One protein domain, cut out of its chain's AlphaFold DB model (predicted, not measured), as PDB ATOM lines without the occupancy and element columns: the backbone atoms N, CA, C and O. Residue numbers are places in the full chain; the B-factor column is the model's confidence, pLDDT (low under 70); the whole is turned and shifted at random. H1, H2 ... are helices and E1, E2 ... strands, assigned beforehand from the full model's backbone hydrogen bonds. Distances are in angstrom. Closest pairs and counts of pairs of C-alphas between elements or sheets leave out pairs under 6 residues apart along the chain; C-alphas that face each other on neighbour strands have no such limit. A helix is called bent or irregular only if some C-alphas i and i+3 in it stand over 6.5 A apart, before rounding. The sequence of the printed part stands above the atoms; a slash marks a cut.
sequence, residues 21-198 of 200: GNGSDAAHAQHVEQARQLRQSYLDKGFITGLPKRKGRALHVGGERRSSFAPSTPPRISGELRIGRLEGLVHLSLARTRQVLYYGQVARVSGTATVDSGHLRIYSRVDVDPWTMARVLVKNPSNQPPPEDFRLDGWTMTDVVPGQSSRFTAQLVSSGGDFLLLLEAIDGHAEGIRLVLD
ATOM      1  N   GLY A  21     274.714 516.969 364.360       52.28
ATOM      2  CA  GLY A  21     274.122 516.385 365.573       52.28
ATOM      3  C   GLY A  21     273.411 515.043 365.349       52.28
ATOM      4  O   GLY A  21     273.587 514.119 366.136       52.28
ATOM      5  N   ASN A  22     272.711 514.862 364.221       63.97
ATOM      6  CA  ASN A  22     271.865 513.676 364.005       63.97
ATOM      7  C   ASN A  22     272.661 512.360 363.946       63.97
ATOM      8  O   ASN A  22     272.172 511.318 364.374       63.97
ATOM      9  N   GLY A  23     273.890 512.393 363.421       70.75
ATOM     10  CA  GLY A  23     274.738 511.202 363.305       70.75
ATOM     11  C   GLY A  23     275.366 510.770 364.630       70.75
ATOM     12  O   GLY A  23     275.420 509.576 364.920       70.75
ATOM     13  N   SER A  24     275.816 511.734 365.441       78.88
ATOM     14  CA  SER A  24     276.383 511.453 366.766       78.88
ATOM     15  C   SER A  24     275.318 510.928 367.725       78.88
ATOM     16  O   SER A  24     275.582 509.980 368.462       78.88
ATOM     17  N   ASP A  25     274.120 511.509 367.695       85.00
ATOM     18  CA  ASP A  25     273.033 511.117 368.592       85.00
ATOM     19  C   ASP A  25     272.458 509.751 368.205       85.00
ATOM     20  O   ASP A  25     272.217 508.913 369.074       85.00
ATOM     21  N   ALA A  26     272.344 509.460 366.904       87.38
ATOM     22  CA  ALA A  26     271.974 508.129 366.426       87.38
ATOM     23  C   ALA A  26     273.026 507.065 366.791       87.38
ATOM     24  O   ALA A  26     272.671 505.976 367.243       87.38
ATOM     25  N   ALA A  27     274.320 507.379 366.649       90.25
ATOM     26  CA  ALA A  27     275.402 506.485 367.064       90.25
ATOM     27  C   ALA A  27     275.399 506.253 368.584       90.25
ATOM     28  O   ALA A  27     275.589 505.126 369.044       90.25
ATOM     29  N   HIS A  28     275.135 507.300 369.370       92.88
ATOM     30  CA  HIS A  28     274.975 507.190 370.816       92.88
ATOM     31  C   HIS A  28     273.787 506.305 371.194       92.88
ATOM     32  O   HIS A  28     273.967 505.350 371.945       92.88
ATOM     33  N   ALA A  29     272.609 506.543 370.615       92.94
ATOM     34  CA  ALA A  29     271.417 505.740 370.866       92.94
ATOM     35  C   ALA A  29     271.628 504.257 370.516       92.94
ATOM     36  O   ALA A  29     271.270 503.384 371.306       92.94
ATOM     37  N   GLN A  30     272.274 503.965 369.381       94.56
ATOM     38  CA  GLN A  30     272.618 502.594 369.000       94.56
ATOM     39  C   GLN A  30     273.575 501.945 370.009       94.56
ATOM     40  O   GLN A  30     273.405 500.781 370.369       94.56
ATOM     41  N   HIS A  31     274.579 502.688 370.474       95.62
ATOM     42  CA  HIS A  31     275.536 502.190 371.455       95.62
ATOM     43  C   HIS A  31     274.876 501.886 372.806       95.62
ATOM     44  O   HIS A  31     275.121 500.828 373.387       95.62
ATOM     45  N   VAL A  32     273.988 502.772 373.263       96.62
ATOM     46  CA  VAL A  32     273.177 502.583 374.474       96.62
ATOM     47  C   VAL A  32     272.299 501.341 374.355       96.62
ATOM     48  O   VAL A  32     272.279 500.523 375.272       96.62
ATOM     49  N   GLU A  33     271.603 501.166 373.233       95.62
ATOM     50  CA  GLU A  33     270.738 500.004 373.021       95.62
ATOM     51  C   GLU A  33     271.535 498.693 373.034       95.62
ATOM     52  O   GLU A  33     271.167 497.740 373.721       95.62
ATOM     53  N   GLN A  34     272.695 498.665 372.376       96.69
ATOM     54  CA  GLN A  34     273.571 497.497 372.397       96.69
ATOM     55  C   GLN A  34     274.073 497.174 373.816       96.69
ATOM     56  O   GLN A  34     274.113 496.006 374.211       96.69
ATOM     57  N   ALA A  35     274.433 498.194 374.602       96.69
ATOM     58  CA  ALA A  35     274.844 498.020 375.995       96.69
ATOM     59  C   ALA A  35     273.696 497.486 376.871       96.69
ATOM     60  O   ALA A  35     273.919 496.605 377.706       96.69
ATOM     61  N   ARG A  36     272.457 497.951 376.646       96.81
ATOM     62  CA  ARG A  36     271.253 497.442 377.328       96.81
ATOM     63  C   ARG A  36     270.984 495.985 377.003       96.81
ATOM     64  O   ARG A  36     270.780 495.203 377.925       96.81
ATOM     65  N   GLN A  37     271.047 495.600 375.732       96.19
ATOM     66  CA  GLN A  37     270.844 494.211 375.315       96.19
ATOM     67  C   GLN A  37     271.886 493.276 375.933       96.19
ATOM     68  O   GLN A  37     271.541 492.218 376.462       96.19
ATOM     69  N   LEU A  38     273.158 493.689 375.939       95.75
ATOM     70  CA  LEU A  38     274.215 492.940 376.615       95.75
ATOM     71  C   LEU A  38     273.920 492.796 378.108       95.75
ATOM     72  O   LEU A  38     273.941 491.675 378.611       95.75
ATOM     73  N   ARG A  39     273.600 493.893 378.806       96.00
ATOM     74  CA  ARG A  39     273.246 493.868 380.232       96.00
ATOM     75  C   ARG A  39     272.069 492.927 380.496       96.00
ATOM     76  O   ARG A  39     272.174 492.072 381.374       96.00
ATOM     77  N   GLN A  40     270.998 493.032 379.712       95.88
ATOM     78  CA  GLN A  40     269.806 492.198 379.850       95.88
ATOM     79  C   GLN A  40     270.134 490.710 379.695       95.88
ATOM     80  O   GLN A  40     269.689 489.906 380.504       95.88
ATOM     81  N   SER A  41     271.019 490.343 378.761       94.62
ATOM     82  CA  SER A  41     271.428 488.944 378.572       94.62
ATOM     83  C   SER A  41     272.096 488.309 379.802       94.62
ATOM     84  O   SER A  41     272.057 487.089 379.964       94.62
ATOM     85  N   TYR A  42     272.721 489.110 380.672       92.75
ATOM     86  CA  TYR A  42     273.240 488.634 381.957       92.75
ATOM     87  C   TYR A  42     272.136 488.552 383.009       92.75
ATOM     88  O   TYR A  42     272.101 487.581 383.763       92.75
ATOM     89  N   LEU A  43     271.226 489.532 383.045       93.94
ATOM     90  CA  LEU A  43     270.072 489.528 383.949       93.94
ATOM     91  C   LEU A  43     269.182 488.300 383.712       93.94
ATOM     92  O   LEU A  43     268.842 487.604 384.668       93.94
ATOM     93  N   ASP A  44     268.920 487.967 382.449       93.50
ATOM     94  CA  ASP A  44     268.117 486.809 382.042       93.50
ATOM     95  C   ASP A  44     268.761 485.467 382.431       93.50
ATOM     96  O   ASP A  44     268.069 484.474 382.635       93.50
ATOM     97  N   LYS A  45     270.091 485.431 382.603       88.69
ATOM     98  CA  LYS A  45     270.836 484.262 383.114       88.69
ATOM     99  C   LYS A  45     270.800 484.148 384.645       88.69
ATOM    100  O   LYS A  45     271.607 483.421 385.226       88.69
ATOM    101  N   GLY A  46     269.912 484.886 385.308       91.62
ATOM    102  CA  GLY A  46     269.782 484.881 386.762       91.62
ATOM    103  C   GLY A  46     270.937 485.604 387.450       91.62
ATOM    104  O   GLY A  46     271.523 485.075 388.395       91.62
ATOM    105  N   PHE A  47     271.313 486.789 386.960       95.31
ATOM    106  CA  PHE A  47     272.329 487.601 387.626       95.31
ATOM    107  C   PHE A  47     271.877 488.027 389.030       95.31
ATOM    108  O   PHE A  47     270.764 488.516 389.224       95.31
ATOM    109  N   ILE A  48     272.781 487.905 389.998       95.50
ATOM    110  CA  ILE A  48     272.626 488.396 391.366       95.50
ATOM    111  C   ILE A  48     273.856 489.201 391.776       95.50
ATOM    112  O   ILE A  48     274.987 488.874 391.420       95.50
ATOM    113  N   THR A  49     273.647 490.243 392.573       94.50
ATOM    114  CA  THR A  49     274.720 491.136 393.041       94.50
ATOM    115  C   THR A  49     275.475 490.586 394.248       94.50
ATOM    116  O   THR A  49     276.614 490.968 394.499       94.50
ATOM    117  N   GLY A  50     274.868 489.676 395.012       93.44
ATOM    118  CA  GLY A  50     275.435 489.161 396.254       93.44
ATOM    119  C   GLY A  50     275.234 487.664 396.406       93.44
ATOM    120  O   GLY A  50     274.201 487.122 396.026       93.44
ATOM    121  N   LEU A  51     276.228 487.008 397.002       93.38
ATOM    122  CA  LEU A  51     276.134 485.604 397.387       93.38
ATOM    123  C   LEU A  51     275.380 485.446 398.714       93.38
ATOM    124  O   LEU A  51     275.430 486.337 399.574       93.38
ATOM    125  N   PRO A  52     274.737 484.292 398.937       88.56
ATOM    126  CA  PRO A  52     274.172 483.965 400.234       88.56
ATOM    127  C   PRO A  52     275.271 483.895 401.303       88.56
ATOM    128  O   PRO A  52     276.367 483.384 401.087       88.56
ATOM    129  N   LYS A  53     274.969 484.382 402.511       85.94
ATOM    130  CA  LYS A  53     275.932 484.456 403.632       85.94
ATOM    131  C   LYS A  53     276.166 483.113 404.348       85.94
ATOM    132  O   LYS A  53     276.812 483.076 405.395       85.94
ATOM    133  N   ARG A  54     275.617 482.012 403.831       85.88
ATOM    134  CA  ARG A  54     275.634 480.690 404.473       85.88
ATOM    135  C   ARG A  54     276.961 479.995 404.206       85.88
ATOM    136  O   ARG A  54     277.187 479.501 403.110       85.88
ATOM    137  N   LYS A  55     277.837 479.933 405.207       89.12
ATOM    138  CA  LYS A  55     279.087 479.175 405.087       89.12
ATOM    139  C   LYS A  55     278.800 477.682 405.017       89.12
ATOM    140  O   LYS A  55     277.964 477.175 405.761       89.12
ATOM    141  N   GLY A  56     279.524 477.015 404.135       93.00
ATOM    142  CA  GLY A  56     279.366 475.606 403.855       93.00
ATOM    143  C   GLY A  56     280.653 474.803 403.944       93.00
ATOM    144  O   GLY A  56     281.736 475.339 404.192       93.00
ATOM    145  N   ARG A  57     280.533 473.500 403.690       95.94
ATOM    146  CA  ARG A  57     281.662 472.585 403.491       95.94
ATOM    147  C   ARG A  57     281.302 471.474 402.511       95.94
ATOM    148  O   ARG A  57     280.143 471.096 402.379       95.94
ATOM    149  N   ALA A  58     282.320 470.943 401.845       96.75
ATOM    150  CA  ALA A  58     282.209 469.767 400.996       96.75
ATOM    151  C   ALA A  58     282.892 468.580 401.689       96.75
ATOM    152  O   ALA A  58     284.001 468.709 402.208       96.75
ATOM    153  N   LEU A  59     282.219 467.436 401.703       97.44
ATOM    154  CA  LEU A  59     282.649 466.191 402.327       97.44
ATOM    155  C   LEU A  59     282.865 465.126 401.251       97.44
ATOM    156  O   LEU A  59     282.161 465.094 400.240       97.44
ATOM    157  N   HIS A  60     283.837 464.242 401.490       96.81
ATOM    158  CA  HIS A  60     284.213 463.169 400.562       96.81
ATOM    159  C   HIS A  60     284.497 463.692 399.144       96.81
ATOM    160  O   HIS A  60     283.968 463.187 398.156       96.81
ATOM    161  N   VAL A  61     285.305 464.751 399.060       96.75
ATOM    162  CA  VAL A  61     285.736 465.332 397.785       96.75
ATOM    163  C   VAL A  61     286.839 464.461 397.188       96.75
ATOM    164  O   VAL A  61     287.890 464.283 397.803       96.75
ATOM    165  N   GLY A  62     286.625 463.954 395.980       95.31
ATOM    166  CA  GLY A  62     287.583 463.117 395.259       95.31
ATOM    167  C   GLY A  62     287.456 463.262 393.745       95.31
ATOM    168  O   GLY A  62     286.581 463.967 393.257       95.31
ATOM    169  N   GLY A  63     288.335 462.600 392.996       93.44
ATOM    170  CA  GLY A  63     288.350 462.633 391.530       93.44
ATOM    171  C   GLY A  63     289.667 463.139 390.940       93.44
ATOM    172  O   GLY A  63     290.549 463.626 391.656       93.44
ATOM    173  N   GLU A  64     289.803 462.994 389.625       93.12
ATOM    174  CA  GLU A  64     290.996 463.373 388.871       93.12
ATOM    175  C   GLU A  64     290.797 464.742 388.221       93.12
ATOM    176  O   GLU A  64     289.831 464.972 387.500       93.12
ATOM    177  N   ARG A  65     291.744 465.654 388.446       93.12
ATOM    178  CA  ARG A  65     291.769 466.981 387.828       93.12
ATOM    179  C   ARG A  65     293.089 467.169 387.112       93.12
ATOM    180  O   ARG A  65     294.141 466.809 387.639       93.12
ATOM    181  N   ARG A  66     293.034 467.774 385.936       94.19
ATOM    182  CA  ARG A  66     294.201 468.163 385.151       94.19
ATOM    183  C   ARG A  66     294.132 469.656 384.910       94.19
ATOM    184  O   ARG A  66     293.068 470.196 384.617       94.19
ATOM    185  N   SER A  67     295.271 470.319 385.041       93.94
ATOM    186  CA  SER A  67     295.370 471.753 384.802       93.94
ATOM    187  C   SER A  67     296.650 472.093 384.060       93.94
ATOM    188  O   SER A  67     297.712 471.583 384.419       93.94
ATOM    189  N   SER A  68     296.564 472.988 383.081       93.75
ATOM    190  CA  SER A  68     297.725 473.590 382.431       93.75
ATOM    191  C   SER A  68     297.639 475.112 382.467       93.75
ATOM    192  O   SER A  68     296.563 475.708 382.376       93.75
ATOM    193  N   PHE A  69     298.803 475.736 382.638       93.38
ATOM    194  CA  PHE A  69     298.956 477.177 382.785       93.38
ATOM    195  C   PHE A  69     299.983 477.682 381.782       93.38
ATOM    196  O   PHE A  69     301.014 477.037 381.582       93.38
ATOM    197  N   ALA A  70     299.719 478.844 381.189       92.12
ATOM    198  CA  ALA A  70     300.706 479.566 380.400       92.12
ATOM    199  C   ALA A  70     300.507 481.085 380.559       92.12
ATOM    200  O   ALA A  70     299.384 481.522 380.819       92.12
ATOM    201  N   PRO A  71     301.558 481.908 380.380       85.38
ATOM    202  CA  PRO A  71     301.485 483.351 380.628       85.38
ATOM    203  C   PRO A  71     300.414 484.077 379.802       85.38
ATOM    204  O   PRO A  71     299.709 484.938 380.321       85.38
ATOM    205  N   SER A  72     300.272 483.700 378.531       84.94
ATOM    206  CA  SER A  72     299.430 484.413 377.559       84.94
ATOM    207  C   SER A  72     298.116 483.702 377.238       84.94
ATOM    208  O   SER A  72     297.397 484.128 376.338       84.94
ATOM    209  N   THR A  73     297.796 482.605 377.929       87.69
ATOM    210  CA  THR A  73     296.557 481.852 377.699       87.69
ATOM    211  C   THR A  73     295.807 481.645 379.005       87.69
ATOM    212  O   THR A  73     296.450 481.351 380.013       87.69
ATOM    213  N   PRO A  74     294.464 481.714 378.998       88.94
ATOM    214  CA  PRO A  74     293.671 481.349 380.163       88.94
ATOM    215  C   PRO A  74     294.031 479.945 380.682       88.94
ATOM    216  O   PRO A  74     294.293 479.053 379.864       88.94
ATOM    217  N   PRO A  75     294.026 479.727 382.009       92.62
ATOM    218  CA  PRO A  75     294.209 478.409 382.594       92.62
ATOM    219  C   PRO A  75     293.215 477.408 382.019       92.62
ATOM    220  O   PRO A  75     292.018 477.685 381.932       92.62
ATOM    221  N   ARG A  76     293.715 476.229 381.662       94.56
ATOM    222  CA  ARG A  76     292.896 475.123 381.174       94.56
ATOM    223  C   ARG A  76     292.735 474.116 382.296       94.56
ATOM    224  O   ARG A  76     293.737 473.678 382.853       94.56
ATOM    225  N   ILE A  77     291.498 473.773 382.639       95.56
ATOM    226  CA  ILE A  77     291.173 472.887 383.761       95.56
ATOM    227  C   ILE A  77     290.136 471.876 383.276       95.56
ATOM    228  O   ILE A  77     289.084 472.277 382.791       95.56
ATOM    229  N   SER A  78     290.432 470.586 383.416       96.94
ATOM    230  CA  SER A  78     289.557 469.489 382.990       96.94
ATOM    231  C   SER A  78     289.614 468.309 383.963       96.94
ATOM    232  O   SER A  78     290.454 468.271 384.870       96.94
ATOM    233  N   GLY A  79     288.719 467.337 383.785       96.50
ATOM    234  CA  GLY A  79     288.675 466.113 384.588       96.50
ATOM    235  C   GLY A  79     287.322 465.870 385.246       96.50
ATOM    236  O   GLY A  79     286.313 466.450 384.858       96.50
ATOM    237  N   GLU A  80     287.296 464.998 386.245       97.19
ATOM    238  CA  GLU A  80     286.086 464.617 386.967       97.19
ATOM    239  C   GLU A  80     286.259 464.857 388.465       97.19
ATOM    240  O   GLU A  80     287.257 464.465 389.070       97.19
ATOM    241  N   LEU A  81     285.245 465.457 389.075       97.12
ATOM    242  CA  LEU A  81     285.166 465.691 390.504       97.12
ATOM    243  C   LEU A  81     283.903 465.045 391.060       97.12
ATOM    244  O   LEU A  81     282.819 465.172 390.493       97.12
ATOM    245  N   ARG A  82     284.048 464.377 392.197       97.88
ATOM    246  CA  ARG A  82     282.960 463.781 392.964       97.88
ATOM    247  C   ARG A  82     282.945 464.385 394.354       97.88
ATOM    248  O   ARG A  82     283.997 464.553 394.970       97.88
ATOM    249  N   ILE A  83     281.759 464.708 394.840       98.25
ATOM    250  CA  ILE A  83     281.540 465.217 396.190       98.25
ATOM    251  C   ILE A  83     280.433 464.364 396.788       98.25
ATOM    252  O   ILE A  83     279.306 464.379 396.299       98.25
ATOM    253  N   GLY A  84     280.753 463.614 397.842       97.88
ATOM    254  CA  GLY A  84     279.751 462.783 398.504       97.88
ATOM    255  C   GLY A  84     278.626 463.624 399.104       97.88
ATOM    256  O   GLY A  84     277.462 463.269 398.951       97.88
ATOM    257  N   ARG A  85     278.969 464.753 399.739       97.88
ATOM    258  CA  ARG A  85     277.994 465.673 400.335       97.88
ATOM    259  C   ARG A  85     278.491 467.114 400.355       97.88
ATOM    260  O   ARG A  85     279.632 467.377 400.726       97.88
ATOM    261  N   LEU A  86     277.621 468.044 399.995       97.94
ATOM    262  CA  LEU A  86     277.813 469.486 400.069       97.94
ATOM    263  C   LEU A  86     276.815 470.062 401.071       97.94
ATOM    264  O   LEU A  86     275.637 469.727 401.027       97.94
ATOM    265  N   GLU A  87     277.277 470.941 401.953       96.69
ATOM    266  CA  GLU A  87     276.438 471.679 402.899       96.69
ATOM    267  C   GLU A  87     276.691 473.171 402.684       96.69
ATOM    268  O   GLU A  87     277.851 473.570 402.694       96.69
ATOM    269  N   GLY A  88     275.653 473.995 402.505       95.62
ATOM    270  CA  GLY A  88     275.783 475.452 402.314       95.62
ATOM    271  C   GLY A  88     276.599 475.881 401.080       95.62
ATOM    272  O   GLY A  88     276.693 475.135 400.107       95.62
ATOM    273  N   LEU A  89     277.179 477.093 401.116       96.44
ATOM    274  CA  LEU A  89     278.028 477.651 400.051       96.44
ATOM    275  C   LEU A  89     279.508 477.306 400.277       96.44
ATOM    276  O   LEU A  89     280.076 477.591 401.336       96.44
ATOM    277  N   VAL A  90     280.158 476.759 399.252       96.44
ATOM    278  CA  VAL A  90     281.549 476.298 399.291       96.44
ATOM    279  C   VAL A  90     282.346 476.853 398.122       96.44
ATOM    280  O   VAL A  90     281.886 476.874 396.984       96.44
ATOM    281  N   HIS A  91     283.586 477.234 398.418       95.31
ATOM    282  CA  HIS A  91     284.612 477.506 397.420       95.31
ATOM    283  C   HIS A  91     285.441 476.242 397.210       95.31
ATOM    284  O   HIS A  91     286.236 475.855 398.068       95.31
ATOM    285  N   LEU A  92     285.242 475.584 396.078       95.62
ATOM    286  CA  LEU A  92     285.892 474.328 395.759       95.62
ATOM    287  C   LEU A  92     287.088 474.569 394.842       95.62
ATOM    288  O   LEU A  92     286.929 475.019 393.711       95.62
ATOM    289  N   SER A  93     288.293 474.259 395.320       95.12
ATOM    290  CA  SER A  93     289.504 474.407 394.507       95.12
ATOM    291  C   SER A  93     289.529 473.384 393.374       95.12
ATOM    292  O   SER A  93     289.526 472.172 393.610       95.12
ATOM    293  N   LEU A  94     289.548 473.875 392.135       95.31
ATOM    294  CA  LEU A  94     289.679 473.047 390.937       95.31
ATOM    295  C   LEU A  94     291.129 472.940 390.472       95.31
ATOM    296  O   LEU A  94     291.541 471.889 389.988       95.31
ATOM    297  N   ALA A  95     291.906 474.006 390.637       95.06
ATOM    298  CA  ALA A  95     293.318 474.028 390.297       95.06
ATOM    299  C   ALA A  95     294.079 474.978 391.221       95.06
ATOM    300  O   ALA A  95     293.517 475.933 391.760       95.06
ATOM    301  N   ARG A  96     295.379 474.723 391.365       94.56
ATOM    302  CA  ARG A  96     296.300 475.556 392.137       94.56
ATOM    303  C   ARG A  96     297.613 475.699 391.389       94.56
ATOM    304  O   ARG A  96     298.155 474.715 390.890       94.56
ATOM    305  N   THR A  97     298.166 476.904 391.392       93.94
ATOM    306  CA  THR A  97     299.525 477.176 390.925       93.94
ATOM    307  C   THR A  97     300.344 477.894 391.991       93.94
ATOM    308  O   THR A  97     299.833 478.689 392.775       93.94
ATOM    309  N   ARG A  98     301.647 477.607 392.018       93.81
ATOM    310  CA  ARG A  98     302.631 478.324 392.845       93.81
ATOM    311  C   ARG A  98     303.361 479.422 392.066       93.81
ATOM    312  O   ARG A  98     304.151 480.154 392.647       93.81
ATOM    313  N   GLN A  99     303.134 479.521 390.755       92.81
ATOM    314  CA  GLN A  99     303.786 480.517 389.911       92.81
ATOM    315  C   GLN A  99     303.007 481.831 389.972       92.81
ATOM    316  O   GLN A  99     301.884 481.916 389.479       92.81
ATOM    317  N   VAL A 100     303.633 482.855 390.556       90.81
ATOM    318  CA  VAL A 100     303.030 484.182 390.779       90.81
ATOM    319  C   VAL A 100     302.594 484.850 389.471       90.81
ATOM    320  O   VAL A 100     301.591 485.551 389.449       90.81
ATOM    321  N   LEU A 101     303.288 484.570 388.364       90.75
ATOM    322  CA  LEU A 101     302.954 485.081 387.027       90.75
ATOM    323  C   LEU A 101     301.537 484.707 386.561       90.75
ATOM    324  O   LEU A 101     300.998 485.361 385.676       90.75
ATOM    325  N   TYR A 102     300.943 483.656 387.128       90.94
ATOM    326  CA  TYR A 102     299.601 483.192 386.764       90.94
ATOM    327  C   TYR A 102     298.531 483.640 387.761       90.94
ATOM    328  O   TYR A 102     297.359 483.281 387.624       90.94
ATOM    329  N   TYR A 103     298.909 484.401 388.788       90.50
ATOM    330  CA  TYR A 103     297.959 484.898 389.773       90.50
ATOM    331  C   TYR A 103     297.049 485.940 389.122       90.50
ATOM    332  O   TYR A 103     297.502 486.781 388.351       90.50
ATOM    333  N   GLY A 104     295.750 485.867 389.415       84.00
ATOM    334  CA  GLY A 104     294.759 486.787 388.859       84.00
ATOM    335  C   GLY A 104     294.353 486.499 387.412       84.00
ATOM    336  O   GLY A 104     293.496 487.207 386.886       84.00
ATOM    337  N   GLN A 105     294.898 485.460 386.762       91.12
ATOM    338  CA  GLN A 105     294.382 485.033 385.463       91.12
ATOM    339  C   GLN A 105     292.897 484.653 385.577       91.12
ATOM    340  O   GLN A 105     292.468 484.003 386.532       91.12
ATOM    341  N   VAL A 106     292.102 485.036 384.579       91.50
ATOM    342  CA  VAL A 106     290.691 484.649 384.505       91.50
ATOM    343  C   VAL A 106     290.602 483.233 383.943       91.50
ATOM    344  O   VAL A 106     290.960 483.000 382.790       91.50
ATOM    345  N   ALA A 107     290.107 482.292 384.746       93.56
ATOM    346  CA  ALA A 107     289.846 480.923 384.315       93.56
ATOM    347  C   ALA A 107     288.346 480.702 384.110       93.56
ATOM    348  O   ALA A 107     287.525 481.122 384.930       93.56
ATOM    349  N   ARG A 108     287.993 480.013 383.023       95.12
ATOM    350  CA  ARG A 108     286.626 479.577 382.733       95.12
ATOM    351  C   ARG A 108     286.620 478.074 382.532       95.12
ATOM    352  O   ARG A 108     287.522 477.540 381.898       95.12
ATOM    353  N   VAL A 109     285.598 477.424 383.065       95.88
ATOM    354  CA  VAL A 109     285.356 475.993 382.887       95.88
ATOM    355  C   VAL A 109     283.966 475.791 382.313       95.88
ATOM    356  O   VAL A 109     283.029 476.497 382.691       95.88
ATOM    357  N   SER A 110     283.834 474.830 381.412       96.94
ATOM    358  CA  SER A 110     282.550 474.270 381.009       96.94
ATOM    359  C   SER A 110     282.502 472.809 381.415       96.94
ATOM    360  O   SER A 110     283.534 472.175 381.655       96.94
ATOM    361  N   GLY A 111     281.296 472.287 381.558       97.25
ATOM    362  CA  GLY A 111     281.137 470.898 381.916       97.25
ATOM    363  C   GLY A 111     279.695 470.501 382.117       97.25
ATOM    364  O   GLY A 111     278.753 471.233 381.805       97.25
ATOM    365  N   THR A 112     279.548 469.310 382.672       98.12
ATOM    366  CA  THR A 112     278.271 468.709 383.022       98.12
ATOM    367  C   THR A 112     278.258 468.381 384.507       98.12
ATOM    368  O   THR A 112     279.231 467.847 385.038       98.12
ATOM    369  N   ALA A 113     277.164 468.714 385.179       98.06
ATOM    370  CA  ALA A 113     276.952 468.464 386.592       98.06
ATOM    371  C   ALA A 113     275.737 467.558 386.795       98.06
ATOM    372  O   ALA A 113     274.713 467.736 386.136       98.06
ATOM    373  N   THR A 114     275.844 466.619 387.729       98.12
ATOM    374  CA  THR A 114     274.724 465.827 388.244       98.12
ATOM    375  C   THR A 114     274.747 465.848 389.765       98.12
ATOM    376  O   THR A 114     275.808 465.995 390.376       98.12
ATOM    377  N   VAL A 115     273.578 465.676 390.371       98.06
ATOM    378  CA  VAL A 115     273.398 465.539 391.818       98.06
ATOM    379  C   VAL A 115     272.357 464.455 392.075       98.06
ATOM    380  O   VAL A 115     271.340 464.412 391.381       98.06
ATOM    381  N   ASP A 116     272.616 463.564 393.029       97.94
ATOM    382  CA  ASP A 116     271.715 462.446 393.324       97.94
ATOM    383  C   ASP A 116     270.533 462.912 394.188       97.94
ATOM    384  O   ASP A 116     269.390 462.522 393.949       97.94
ATOM    385  N   SER A 117     270.786 463.786 395.169       97.00
ATOM    386  CA  SER A 117     269.754 464.359 396.042       97.00
ATOM    387  C   SER A 117     270.072 465.798 396.472       97.00
ATOM    388  O   SER A 117     271.235 466.180 396.603       97.00
ATOM    389  N   GLY A 118     269.024 466.595 396.711       95.31
ATOM    390  CA  GLY A 118     269.125 468.021 397.057       95.31
ATOM    391  C   GLY A 118     269.470 468.924 395.866       95.31
ATOM    392  O   GLY A 118     270.063 468.489 394.881       95.31
ATOM    393  N   HIS A 119     269.082 470.199 395.929       95.06
ATOM    394  CA  HIS A 119     269.352 471.133 394.834       95.06
ATOM    395  C   HIS A 119     270.765 471.713 394.919       95.06
ATOM    396  O   HIS A 119     271.152 472.314 395.927       95.06
ATOM    397  N   LEU A 120     271.514 471.577 393.824       97.50
ATOM    398  CA  LEU A 120     272.841 472.158 393.667       97.50
ATOM    399  C   LEU A 120     272.763 473.402 392.779       97.50
ATOM    400  O   LEU A 120     272.176 473.379 391.700       97.50
ATOM    401  N   ARG A 121     273.437 474.468 393.202       97.25
ATOM    402  CA  ARG A 121     273.654 475.676 392.410       97.25
ATOM    403  C   ARG A 121     275.134 475.881 392.151       97.25
ATOM    404  O   ARG A 121     275.946 475.819 393.074       97.25
ATOM    405  N   ILE A 122     275.477 476.158 390.899       97.31
ATOM    406  CA  ILE A 122     276.831 476.511 390.473       97.31
ATOM    407  C   ILE A 122     276.859 478.001 390.163       97.31
ATOM    408  O   ILE A 122     276.032 478.491 389.393       97.31
ATOM    409  N   TYR A 123     277.817 478.718 390.741       97.12
ATOM    410  CA  TYR A 123     277.975 480.149 390.517       97.12
ATOM    411  C   TYR A 123     279.128 480.446 389.561       97.12
ATOM    412  O   TYR A 123     280.217 479.880 389.664       97.12
ATOM    413  N   SER A 124     278.891 481.398 388.663       96.56
ATOM    414  CA  SER A 124     279.895 481.969 387.769       96.56
ATOM    415  C   SER A 124     280.092 483.437 388.104       96.56
ATOM    416  O   SER A 124     279.123 484.195 388.132       96.56
ATOM    417  N   ARG A 125     281.341 483.855 388.314       94.62
ATOM    418  CA  ARG A 125     281.660 485.266 388.549       94.62
ATOM    419  C   ARG A 125     281.318 486.106 387.314       94.62
ATOM    420  O   ARG A 125     281.692 485.743 386.200       94.62
ATOM    421  N   VAL A 126     280.659 487.242 387.524       94.06
ATOM    422  CA  VAL A 126     280.423 488.269 386.502       94.06
ATOM    423  C   VAL A 126     281.057 489.572 386.973       94.06
ATOM    424  O   VAL A 126     280.720 490.080 388.038       94.06
ATOM    425  N   ASP A 127     281.998 490.067 386.180       92.50
ATOM    426  CA  ASP A 127     282.631 491.378 386.320       92.50
ATOM    427  C   ASP A 127     282.841 491.909 384.901       92.50
ATOM    428  O   ASP A 127     283.806 491.548 384.219       92.50
ATOM    429  N   VAL A 128     281.829 492.608 384.390       93.44
ATOM    430  CA  VAL A 128     281.796 493.087 383.006       93.44
ATOM    431  C   VAL A 128     281.265 494.507 382.930       93.44
ATOM    432  O   VAL A 128     280.439 494.937 383.737       93.44
ATOM    433  N   ASP A 129     281.714 495.217 381.901       95.75
ATOM    434  CA  ASP A 129     281.208 496.529 381.519       95.75
ATOM    435  C   ASP A 129     280.543 496.434 380.131       95.75
ATOM    436  O   ASP A 129     281.224 496.558 379.106       95.75
ATOM    437  N   PRO A 130     279.218 496.193 380.075       96.00
ATOM    438  CA  PRO A 130     278.447 496.130 378.837       96.00
ATOM    439  C   PRO A 130     278.576 497.377 377.962       96.00
ATOM    440  O   PRO A 130     278.511 497.248 376.743       96.00
ATOM    441  N   TRP A 131     278.799 498.561 378.545       96.12
ATOM    442  CA  TRP A 131     279.025 499.782 377.771       96.12
ATOM    443  C   TRP A 131     280.338 499.698 376.999       96.12
ATOM    444  O   TRP A 131     280.370 499.888 375.786       96.12
ATOM    445  N   THR A 132     281.427 499.328 377.673       94.75
ATOM    446  CA  THR A 132     282.719 499.131 377.006       94.75
ATOM    447  C   THR A 132     282.673 497.975 376.002       94.75
ATOM    448  O   THR A 132     283.241 498.087 374.916       94.75
ATOM    449  N   MET A 133     281.964 496.886 376.314       94.69
ATOM    450  CA  MET A 133     281.790 495.751 375.399       94.69
ATOM    451  C   MET A 133     280.975 496.113 374.154       94.69
ATOM    452  O   MET A 133     281.298 495.664 373.057       94.69
ATOM    453  N   ALA A 134     279.940 496.942 374.283       95.06
ATOM    454  CA  ALA A 134     279.124 497.359 373.149       95.06
ATOM    455  C   ALA A 134     279.939 498.128 372.095       95.06
ATOM    456  O   ALA A 134     279.629 498.033 370.906       95.06
ATOM    457  N   ARG A 135     281.036 498.796 372.489       93.81
ATOM    458  CA  ARG A 135     281.916 499.548 371.574       93.81
ATOM    459  C   ARG A 135     282.489 498.699 370.446       93.81
ATOM    460  O   ARG A 135     282.710 499.233 369.366       93.81
ATOM    461  N   VAL A 136     282.745 497.411 370.692       92.75
ATOM    462  CA  VAL A 136     283.291 496.501 369.669       92.75
ATOM    463  C   VAL A 136     282.212 495.860 368.794       92.75
ATOM    464  O   VAL A 136     282.538 495.201 367.813       92.75
ATOM    465  N   LEU A 137     280.935 496.035 369.146       91.31
ATOM    466  CA  LEU A 137     279.795 495.447 368.437       91.31
ATOM    467  C   LEU A 137     279.069 496.457 367.542       91.31
ATOM    468  O   LEU A 137     278.412 496.065 366.580       91.31
ATOM    469  N   VAL A 138     279.172 497.752 367.844       90.69
ATOM    470  CA  VAL A 138     278.547 498.811 367.046       90.69
ATOM    471  C   VAL A 138     279.485 499.340 365.966       90.69
ATOM    472  O   VAL A 138     280.696 499.418 366.146       90.69
ATOM    473  N   LYS A 139     278.909 499.762 364.834       88.75
ATOM    474  CA  LYS A 139     279.673 500.288 363.692       88.75
ATOM    475  C   LYS A 139     280.406 501.592 364.024       88.75
ATOM    476  O   LYS A 139     281.559 501.756 363.647       88.75
ATOM    477  N   ASN A 140     279.722 502.504 364.714       89.31
ATOM    478  CA  ASN A 140     280.250 503.801 365.124       89.31
ATOM    479  C   ASN A 140     280.099 503.926 366.649       89.31
ATOM    480  O   ASN A 140     279.010 504.265 367.113       89.31
ATOM    481  N   PRO A 141     281.139 503.619 367.444       88.00
ATOM    482  CA  PRO A 141     281.055 503.733 368.894       88.00
ATOM    483  C   PRO A 141     280.903 505.194 369.319       88.00
ATOM    484  O   PRO A 141     281.538 506.093 368.764       88.00
ATOM    485  N   SER A 142     280.068 505.429 370.328       90.06
ATOM    486  CA  SER A 142     279.875 506.770 370.877       90.06
ATOM    487  C   SER A 142     281.067 507.203 371.731       90.06
ATOM    488  O   SER A 142     281.598 506.409 372.508       90.06
ATOM    489  N   ASN A 143     281.441 508.480 371.625       88.44
ATOM    490  CA  ASN A 143     282.404 509.131 372.522       88.44
ATOM    491  C   ASN A 143     281.728 509.823 373.719       88.44
ATOM    492  O   ASN A 143     282.418 510.328 374.602       88.44
ATOM    493  N   GLN A 144     280.394 509.884 373.740       90.75
ATOM    494  CA  GLN A 144     279.641 510.436 374.864       90.75
ATOM    495  C   GLN A 144     279.670 509.447 376.045       90.75
ATOM    496  O   GLN A 144     279.780 508.241 375.814       90.75
ATOM    497  N   PRO A 145     279.588 509.917 377.303       90.88
ATOM    498  CA  PRO A 145     279.510 509.029 378.461       90.88
ATOM    499  C   PRO A 145     278.218 508.193 378.444       90.88
ATOM    500  O   PRO A 145     277.232 508.609 377.832       90.88
ATOM    501  N   PRO A 146     278.190 507.027 379.115       93.38
ATOM    502  CA  PRO A 146     276.965 506.251 379.243       93.38
ATOM    503  C   PRO A 146     275.905 507.033 380.043       93.38
ATOM    504  O   PRO A 146     276.251 507.698 381.021       93.38
ATOM    505  N   PRO A 147     274.615 506.933 379.677       92.56
ATOM    506  CA  PRO A 147     273.529 507.607 380.395       92.56
ATOM    507  C   PRO A 147     273.209 506.983 381.765       92.56
ATOM    508  O   PRO A 147     272.536 507.605 382.581       92.56
ATOM    509  N   GLU A 148     273.655 505.751 382.013       91.44
ATOM    510  CA  GLU A 148     273.412 504.979 383.235       91.44
ATOM    511  C   GLU A 148     274.617 504.079 383.545       91.44
ATOM    512  O   GLU A 148     275.465 503.851 382.679       91.44
ATOM    513  N   ASP A 149     274.706 503.552 384.769       93.19
ATOM    514  CA  ASP A 149     275.735 502.562 385.095       93.19
ATOM    515  C   ASP A 149     275.349 501.190 384.527       93.19
ATOM    516  O   ASP A 149     274.382 500.553 384.959       93.19
ATOM    517  N   PHE A 150     276.110 500.745 383.529       93.62
ATOM    518  CA  PHE A 150     275.935 499.440 382.899       93.62
ATOM    519  C   PHE A 150     276.702 498.325 383.605       93.62
ATOM    520  O   PHE A 150     276.458 497.158 383.296       93.62
ATOM    521  N   ARG A 151     277.628 498.656 384.515       95.31
ATOM    522  CA  ARG A 151     278.551 497.684 385.103       95.31
ATOM    523  C   ARG A 151     277.791 496.587 385.836       95.31
ATOM    524  O   ARG A 151     276.862 496.833 386.604       95.31
ATOM    525  N   LEU A 152     278.222 495.354 385.603       95.50
ATOM    526  CA  LEU A 152     277.702 494.175 386.276       95.50
ATOM    527  C   LEU A 152     278.819 493.558 387.102       95.50
ATOM    528  O   LEU A 152     279.730 492.934 386.561       95.50
ATOM    529  N   ASP A 153     278.702 493.728 388.414       95.31
ATOM    530  CA  ASP A 153     279.551 493.104 389.419       95.31
ATOM    531  C   ASP A 153     278.678 492.172 390.270       95.31
ATOM    532  O   ASP A 153     277.839 492.610 391.058       95.31
ATOM    533  N   GLY A 154     278.827 490.868 390.057       95.81
ATOM    534  CA  GLY A 154     278.013 489.868 390.734       95.81
ATOM    535  C   GLY A 154     278.266 488.456 390.229       95.81
ATOM    536  O   GLY A 154     279.416 488.057 390.006       95.81
ATOM    537  N   TRP A 155     277.188 487.689 390.088       96.75
ATOM    538  CA  TRP A 155     277.216 486.259 389.796       96.75
ATOM    539  C   TRP A 155     276.046 485.863 388.913       96.75
ATOM    540  O   TRP A 155     274.943 486.354 389.114       96.75
ATOM    541  N   THR A 156     276.254 484.928 387.994       96.25
ATOM    542  CA  THR A 156     275.159 484.161 387.376       96.25
ATOM    543  C   THR A 156     275.112 482.770 387.981       96.25
ATOM    544  O   THR A 156     276.128 482.272 388.480       96.25
ATOM    545  N   MET A 157     273.946 482.134 387.920       94.88
ATOM    546  CA  MET A 157     273.711 480.831 388.532       94.88
ATOM    547  C   MET A 157     273.300 479.781 387.503       94.88
ATOM    548  O   MET A 157     272.646 480.076 386.506       94.88
ATOM    549  N   THR A 158     273.695 478.539 387.743       95.88
ATOM    550  CA  THR A 158     273.182 477.369 387.032       95.88
ATOM    551  C   THR A 158     272.637 476.392 388.057       95.88
ATOM    552  O   THR A 158     273.380 475.935 388.928       95.88
ATOM    553  N   ASP A 159     271.348 476.089 387.943       95.88
ATOM    554  CA  ASP A 159     270.668 475.138 388.814       95.88
ATOM    555  C   ASP A 159     270.804 473.714 388.264       95.88
ATOM    556  O   ASP A 159     270.621 473.448 387.071       95.88
ATOM    557  N   VAL A 160     271.148 472.789 389.153       96.81
ATOM    558  CA  VAL A 160     271.279 471.362 388.874       96.81
ATOM    559  C   VAL A 160     270.232 470.645 389.714       96.81
ATOM    560  O   VAL A 160     270.299 470.619 390.946       96.81
ATOM    561  N   VAL A 161     269.233 470.110 389.023       95.25
ATOM    562  CA  VAL A 161     268.102 469.410 389.631       95.25
ATOM    563  C   VAL A 161     268.509 467.961 389.935       95.25
ATOM    564  O   VAL A 161     269.200 467.351 389.111       95.25
ATOM    565  N   PRO A 162     268.079 467.384 391.074       96.56
ATOM    566  CA  PRO A 162     268.309 465.978 391.393       96.56
ATOM    567  C   PRO A 162     267.964 465.022 390.251       96.56
ATOM    568  O   PRO A 162     266.907 465.127 389.627       96.56
ATOM    569  N   GLY A 163     268.869 464.083 389.980       94.62
ATOM    570  CA  GLY A 163     268.719 463.069 388.936       94.62
ATOM    571  C   GLY A 163     268.840 463.593 387.502       94.62
ATOM    572  O   GLY A 163     268.744 462.801 386.564       94.62
ATOM    573  N   GLN A 164     269.064 464.896 387.301       95.12
ATOM    574  CA  GLN A 164     269.252 465.487 385.979       95.12
ATOM    575  C   GLN A 164     270.710 465.855 385.726       95.12
ATOM    576  O   GLN A 164     271.476 466.210 386.622       95.12
ATOM    577  N   SER A 165     271.080 465.759 384.454       95.88
ATOM    578  CA  SER A 165     272.378 466.180 383.948       95.88
ATOM    579  C   SER A 165     272.251 467.579 383.367       95.88
ATOM    580  O   SER A 165     271.548 467.775 382.374       95.88
ATOM    581  N   SER A 166     272.926 468.545 383.986       97.50
ATOM    582  CA  SER A 166     272.878 469.950 383.585       97.50
ATOM    583  C   SER A 166     274.237 470.400 383.072       97.50
ATOM    584  O   SER A 166     275.259 470.236 383.743       97.50
ATOM    585  N   ARG A 167     274.262 471.012 381.887       97.19
ATOM    586  CA  ARG A 167     275.461 471.716 381.426       97.19
ATOM    587  C   ARG A 167     275.635 473.018 382.185       97.19
ATOM    588  O   ARG A 167     274.664 473.721 382.446       97.19
ATOM    589  N   PHE A 168     276.882 473.362 382.467       96.31
ATOM    590  CA  PHE A 168     277.232 474.631 383.082       96.31
ATOM    591  C   PHE A 168     278.460 475.247 382.416       96.31
ATOM    592  O   PHE A 168     279.271 474.586 381.765       96.31
ATOM    593  N   THR A 169     278.597 476.554 382.587       95.50
ATOM    594  CA  THR A 169     279.827 477.289 382.300       95.50
ATOM    595  C   THR A 169     280.047 478.259 383.443       95.50
ATOM    596  O   THR A 169     279.125 478.975 383.829       95.50
ATOM    597  N   ALA A 170     281.254 478.269 383.997       96.19
ATOM    598  CA  ALA A 170     281.582 479.086 385.150       96.19
ATOM    599  C   ALA A 170     282.936 479.772 384.996       96.19
ATOM    600  O   ALA A 170     283.953 479.136 384.715       96.19
ATOM    601  N   GLN A 171     282.952 481.082 385.223       95.81
ATOM    602  CA  GLN A 171     284.169 481.820 385.513       95.81
ATOM    603  C   GLN A 171     284.533 481.617 386.984       95.81
ATOM    604  O   GLN A 171     283.729 481.893 387.878       95.81
ATOM    605  N   LEU A 172     285.748 481.125 387.213       95.00
ATOM    606  CA  LEU A 172     286.257 480.783 388.536       95.00
ATOM    607  C   LEU A 172     286.715 482.027 389.297       95.00
ATOM    608  O   LEU A 172     287.149 483.019 388.706       95.00
ATOM    609  N   VAL A 173     286.690 481.939 390.623       94.12
ATOM    610  CA  VAL A 173     287.336 482.926 391.493       94.12
ATOM    611  C   VAL A 173     288.818 482.607 391.577       94.12
ATOM    612  O   VAL A 173     289.190 481.497 391.955       94.12
ATOM    613  N   SER A 174     289.660 483.583 391.244       91.62
ATOM    614  CA  SER A 174     291.107 483.480 391.428       91.62
ATOM    615  C   SER A 174     291.513 484.142 392.742       91.62
ATOM    616  O   SER A 174     291.156 485.293 392.991       91.62
ATOM    617  N   SER A 175     292.259 483.431 393.586       90.81
ATOM    618  CA  SER A 175     292.801 483.978 394.834       90.81
ATOM    619  C   SER A 175     294.122 483.303 395.175       90.81
ATOM    620  O   SER A 175     294.154 482.101 395.407       90.81
ATOM    621  N   GLY A 176     295.225 484.058 395.220       86.50
ATOM    622  CA  GLY A 176     296.529 483.529 395.653       86.50
ATOM    623  C   GLY A 176     297.015 482.301 394.868       86.50
ATOM    624  O   GLY A 176     297.637 481.412 395.442       86.50
ATOM    625  N   GLY A 177     296.684 482.217 393.574       91.31
ATOM    626  CA  GLY A 177     297.009 481.074 392.713       91.31
ATOM    627  C   GLY A 177     296.033 479.897 392.786       91.31
ATOM    628  O   GLY A 177     296.202 478.939 392.031       91.31
ATOM    629  N   ASP A 178     295.019 479.950 393.651       94.94
ATOM    630  CA  ASP A 178     293.884 479.029 393.624       94.94
ATOM    631  C   ASP A 178     292.828 479.483 392.615       94.94
ATOM    632  O   ASP A 178     292.540 480.675 392.489       94.94
ATOM    633  N   PHE A 179     292.221 478.508 391.939       95.50
ATOM    634  CA  PHE A 179     291.093 478.687 391.033       95.50
ATOM    635  C   PHE A 179     289.896 477.922 391.588       95.50
ATOM    636  O   PHE A 179     289.876 476.687 391.604       95.50
ATOM    637  N   LEU A 180     288.921 478.672 392.095       96.31
ATOM    638  CA  LEU A 180     287.835 478.166 392.922       96.31
ATOM    639  C   LEU A 180     286.512 478.207 392.150       96.31
ATOM    640  O   LEU A 180     286.135 479.246 391.604       96.31
ATOM    641  N   LEU A 181     285.793 477.088 392.149       97.19
ATOM    642  CA  LEU A 181     284.404 477.004 391.711       97.19
ATOM    643  C   LEU A 181     283.486 477.186 392.917       97.19
ATOM    644  O   LEU A 181     283.708 476.568 393.957       97.19
ATOM    645  N   LEU A 182     282.457 478.019 392.786       97.00
ATOM    646  CA  LEU A 182     281.486 478.222 393.854       97.00
ATOM    647  C   LEU A 182     280.283 477.310 393.653       97.00
ATOM    648  O   LEU A 182     279.654 477.321 392.595       97.00
ATOM    649  N   LEU A 183     279.967 476.551 394.698       97.62
ATOM    650  CA  LEU A 183     278.858 475.607 394.744       97.62
ATOM    651  C   LEU A 183     278.003 475.884 395.975       97.62
ATOM    652  O   LEU A 183     278.549 476.134 397.048       97.62
ATOM    653  N   GLU A 184     276.687 475.783 395.851       97.38
ATOM    654  CA  GLU A 184     275.765 475.864 396.983       97.38
ATOM    655  C   GLU A 184     274.754 474.724 396.970       97.38
ATOM    656  O   GLU A 184     274.159 474.424 395.939       97.38
ATOM    657  N   ALA A 185     274.518 474.143 398.144       96.62
ATOM    658  CA  ALA A 185     273.340 473.327 398.400       96.62
ATOM    659  C   ALA A 185     272.179 474.218 398.881       96.62
ATOM    660  O   ALA A 185     272.179 474.666 400.032       96.62
ATOM    661  N   ILE A 186     271.202 474.490 398.007       92.06
ATOM    662  CA  ILE A 186     270.140 475.489 398.254       92.06
ATOM    663  C   ILE A 186     269.271 475.085 399.457       92.06
ATOM    664  O   ILE A 186     268.979 475.909 400.331       92.06
ATOM    665  N   ASP A 187     268.943 473.795 399.552       90.12
ATOM    666  CA  ASP A 187     268.118 473.213 400.622       90.12
ATOM    667  C   ASP A 187     268.925 472.883 401.890       90.12
ATOM    668  O   ASP A 187     268.480 472.155 402.776       90.12
ATOM    669  N   GLY A 188     270.158 473.387 401.976       89.81
ATOM    670  CA  GLY A 188     271.079 473.159 403.084       89.81
ATOM    671  C   GLY A 188     272.011 471.964 402.890       89.81
ATOM    672  O   GLY A 188     273.133 472.018 403.395       89.81
ATOM    673  N   HIS A 189     271.610 470.940 402.128       94.75
ATOM    674  CA  HIS A 189     272.476 469.818 401.750       94.75
ATOM    675  C   HIS A 189     272.189 469.294 400.334       94.75
ATOM    676  O   HIS A 189     271.065 469.395 399.848       94.75
ATOM    677  N   ALA A 190     273.224 468.763 399.684       97.25
ATOM    678  CA  ALA A 190     273.158 468.079 398.395       97.25
ATOM    679  C   ALA A 190     274.157 466.912 398.385       97.25
ATOM    680  O   ALA A 190     275.276 467.063 398.880       97.25
ATOM    681  N   GLU A 191     273.777 465.753 397.853       97.94
ATOM    682  CA  GLU A 191     274.575 464.522 397.920       97.94
ATOM    683  C   GLU A 191     274.795 463.895 396.540       97.94
ATOM    684  O   GLU A 191     274.045 464.135 395.592       97.94
ATOM    685  N   GLY A 192     275.869 463.107 396.422       97.62
ATOM    686  CA  GLY A 192     276.191 462.390 395.186       97.62
ATOM    687  C   GLY A 192     276.505 463.316 394.008       97.62
ATOM    688  O   GLY A 192     276.112 463.065 392.873       97.62
ATOM    689  N   ILE A 193     277.195 464.429 394.262       98.44
ATOM    690  CA  ILE A 193     277.491 465.411 393.217       98.44
ATOM    691  C   ILE A 193     278.634 464.895 392.346       98.44
ATOM    692  O   ILE A 193     279.703 464.531 392.849       98.44
ATOM    693  N   ARG A 194     278.447 464.953 391.030       98.38
ATOM    694  CA  ARG A 194     279.483 464.674 390.035       98.38
ATOM    695  C   ARG A 194     279.597 465.846 389.073       98.38
ATOM    696  O   ARG A 194     278.610 466.267 388.480       98.38
ATOM    697  N   LEU A 195     280.813 466.352 388.903       98.06
ATOM    698  CA  LEU A 195     281.156 467.395 387.942       98.06
ATOM    699  C   LEU A 195     282.148 466.815 386.937       98.06
ATOM    700  O   LEU A 195     283.231 466.378 387.319       98.06
ATOM    701  N   VAL A 196     281.791 466.828 385.660       97.94
ATOM    702  CA  VAL A 196     282.674 466.461 384.552       97.94
ATOM    703  C   VAL A 196     283.042 467.743 383.823       97.94
ATOM    704  O   VAL A 196     282.170 468.388 383.249       97.94
ATOM    705  N   LEU A 197     284.310 468.132 383.896       97.38
ATOM    706  CA  LEU A 197     284.854 469.335 383.276       97.38
ATOM    707  C   LEU A 197     285.344 468.997 381.870       97.38
ATOM    708  O   LEU A 197     286.178 468.097 381.702       97.38
ATOM    709  N   ASP A 198     284.836 469.727 380.883       94.62
ATOM    710  CA  ASP A 198     285.163 469.506 379.481       94.62
ATOM    711  C   ASP A 198     286.661 469.742 379.226       94.62
ATOM    712  O   ASP A 198     287.298 470.571 379.889       94.62
TER     713      ASP A 198
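AT A GLANCE: This is residues 21 to 198 of the 200 residues of an uncharacterized protein of Pseudofulvimonas gallinarii (UniProt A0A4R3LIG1). One strongly twisted sheet makes the body, with the long bent strands E3 and E9 side by side in it and folding back, and the long helix H1 reaches out from one end, meeting the sheet with residues 38 to 43. E5 and E6 run side by side toward that end, where the small H2 packs on H1. The printed part has 178 residues; along the chain come the named helix H1, the five named strands E1 to E5, the named helix H2 and the four named strands E6 to E9; the sheet is branched, its neighbour pairs are antiparallel, and the class is mixed, helices and strands. The outline is elongated, 64 by 37 by 27 A, and only just loose, close to compact, with a radius of gyration of the C-alphas of 19.0 A.

HOW THE PARTS SIT: Start with the antiparallel neighbours E3, residues 73 to 96, and E9, residues 178 to 197, where N 81 and O 195 are 2.8 A apart, within hydrogen-bond range. E3 bends by 151 degrees at residue 92, and E9 by 151 degrees at residue 194. On one side of E3 find E1, residues 57 to 62, with N 59 and O 85 at 2.8 A, and E2, residues 65 to 70, in a hairpin with E3, with N 66 and O 78 at 2.8 A; E9 is on the other side. With E3 on one side of E9, look on the other side for E4, residues 108 to 114, with N 112 and O 196 at 2.8 A; E5, residues 120 to 128, with N 121 and O 184 at 2.8 A; and E8, residues 173 to 175, in a hairpin with E9, with N 173 and O 180 at 2.9 A. The edge strand E7, residues 166 to 171, is antiparallel to E4, with N 109 and O 170 at 2.9 A. The edge strand E6, residues 152 to 160, is antiparallel to E5, with N 122 and O 158 at 2.9 A. H1, residues 21 to 43, only grazes the sheet, with residues 38 to 43. With residues 31 to 39 alone H1 touches H2, residues 130 to 134; their closest C-alphas, of Ala 35 and Trp 131, are 4.9 A apart. In H2 every O i to N i+4 pair is within hydrogen-bond range, in H1 18 of 19.

IN THESE COORDINATES: Find C-alpha 21 at (274.122, 516.385, 365.573); H1 runs 32.8 A from there to C-alpha 43 at (270.072, 489.528, 383.949). E5 measures 25.1 A and E6 23.8 A, but bent E3 15.8 A and E9 16.8 A from first to last C-alpha. E9 ends at C-alpha 197, (284.854, 469.335, 383.276).

THE WHOLE: The C-alphas farthest apart, of Gly 21 and His 60, are 64.5 A apart. The printed part has no cut; the links H1 to E1, E3 to E4 and H2 to E6 are long. Mean pLDDT of the printed part is 93.6, and residues 21 to 22 are under 70.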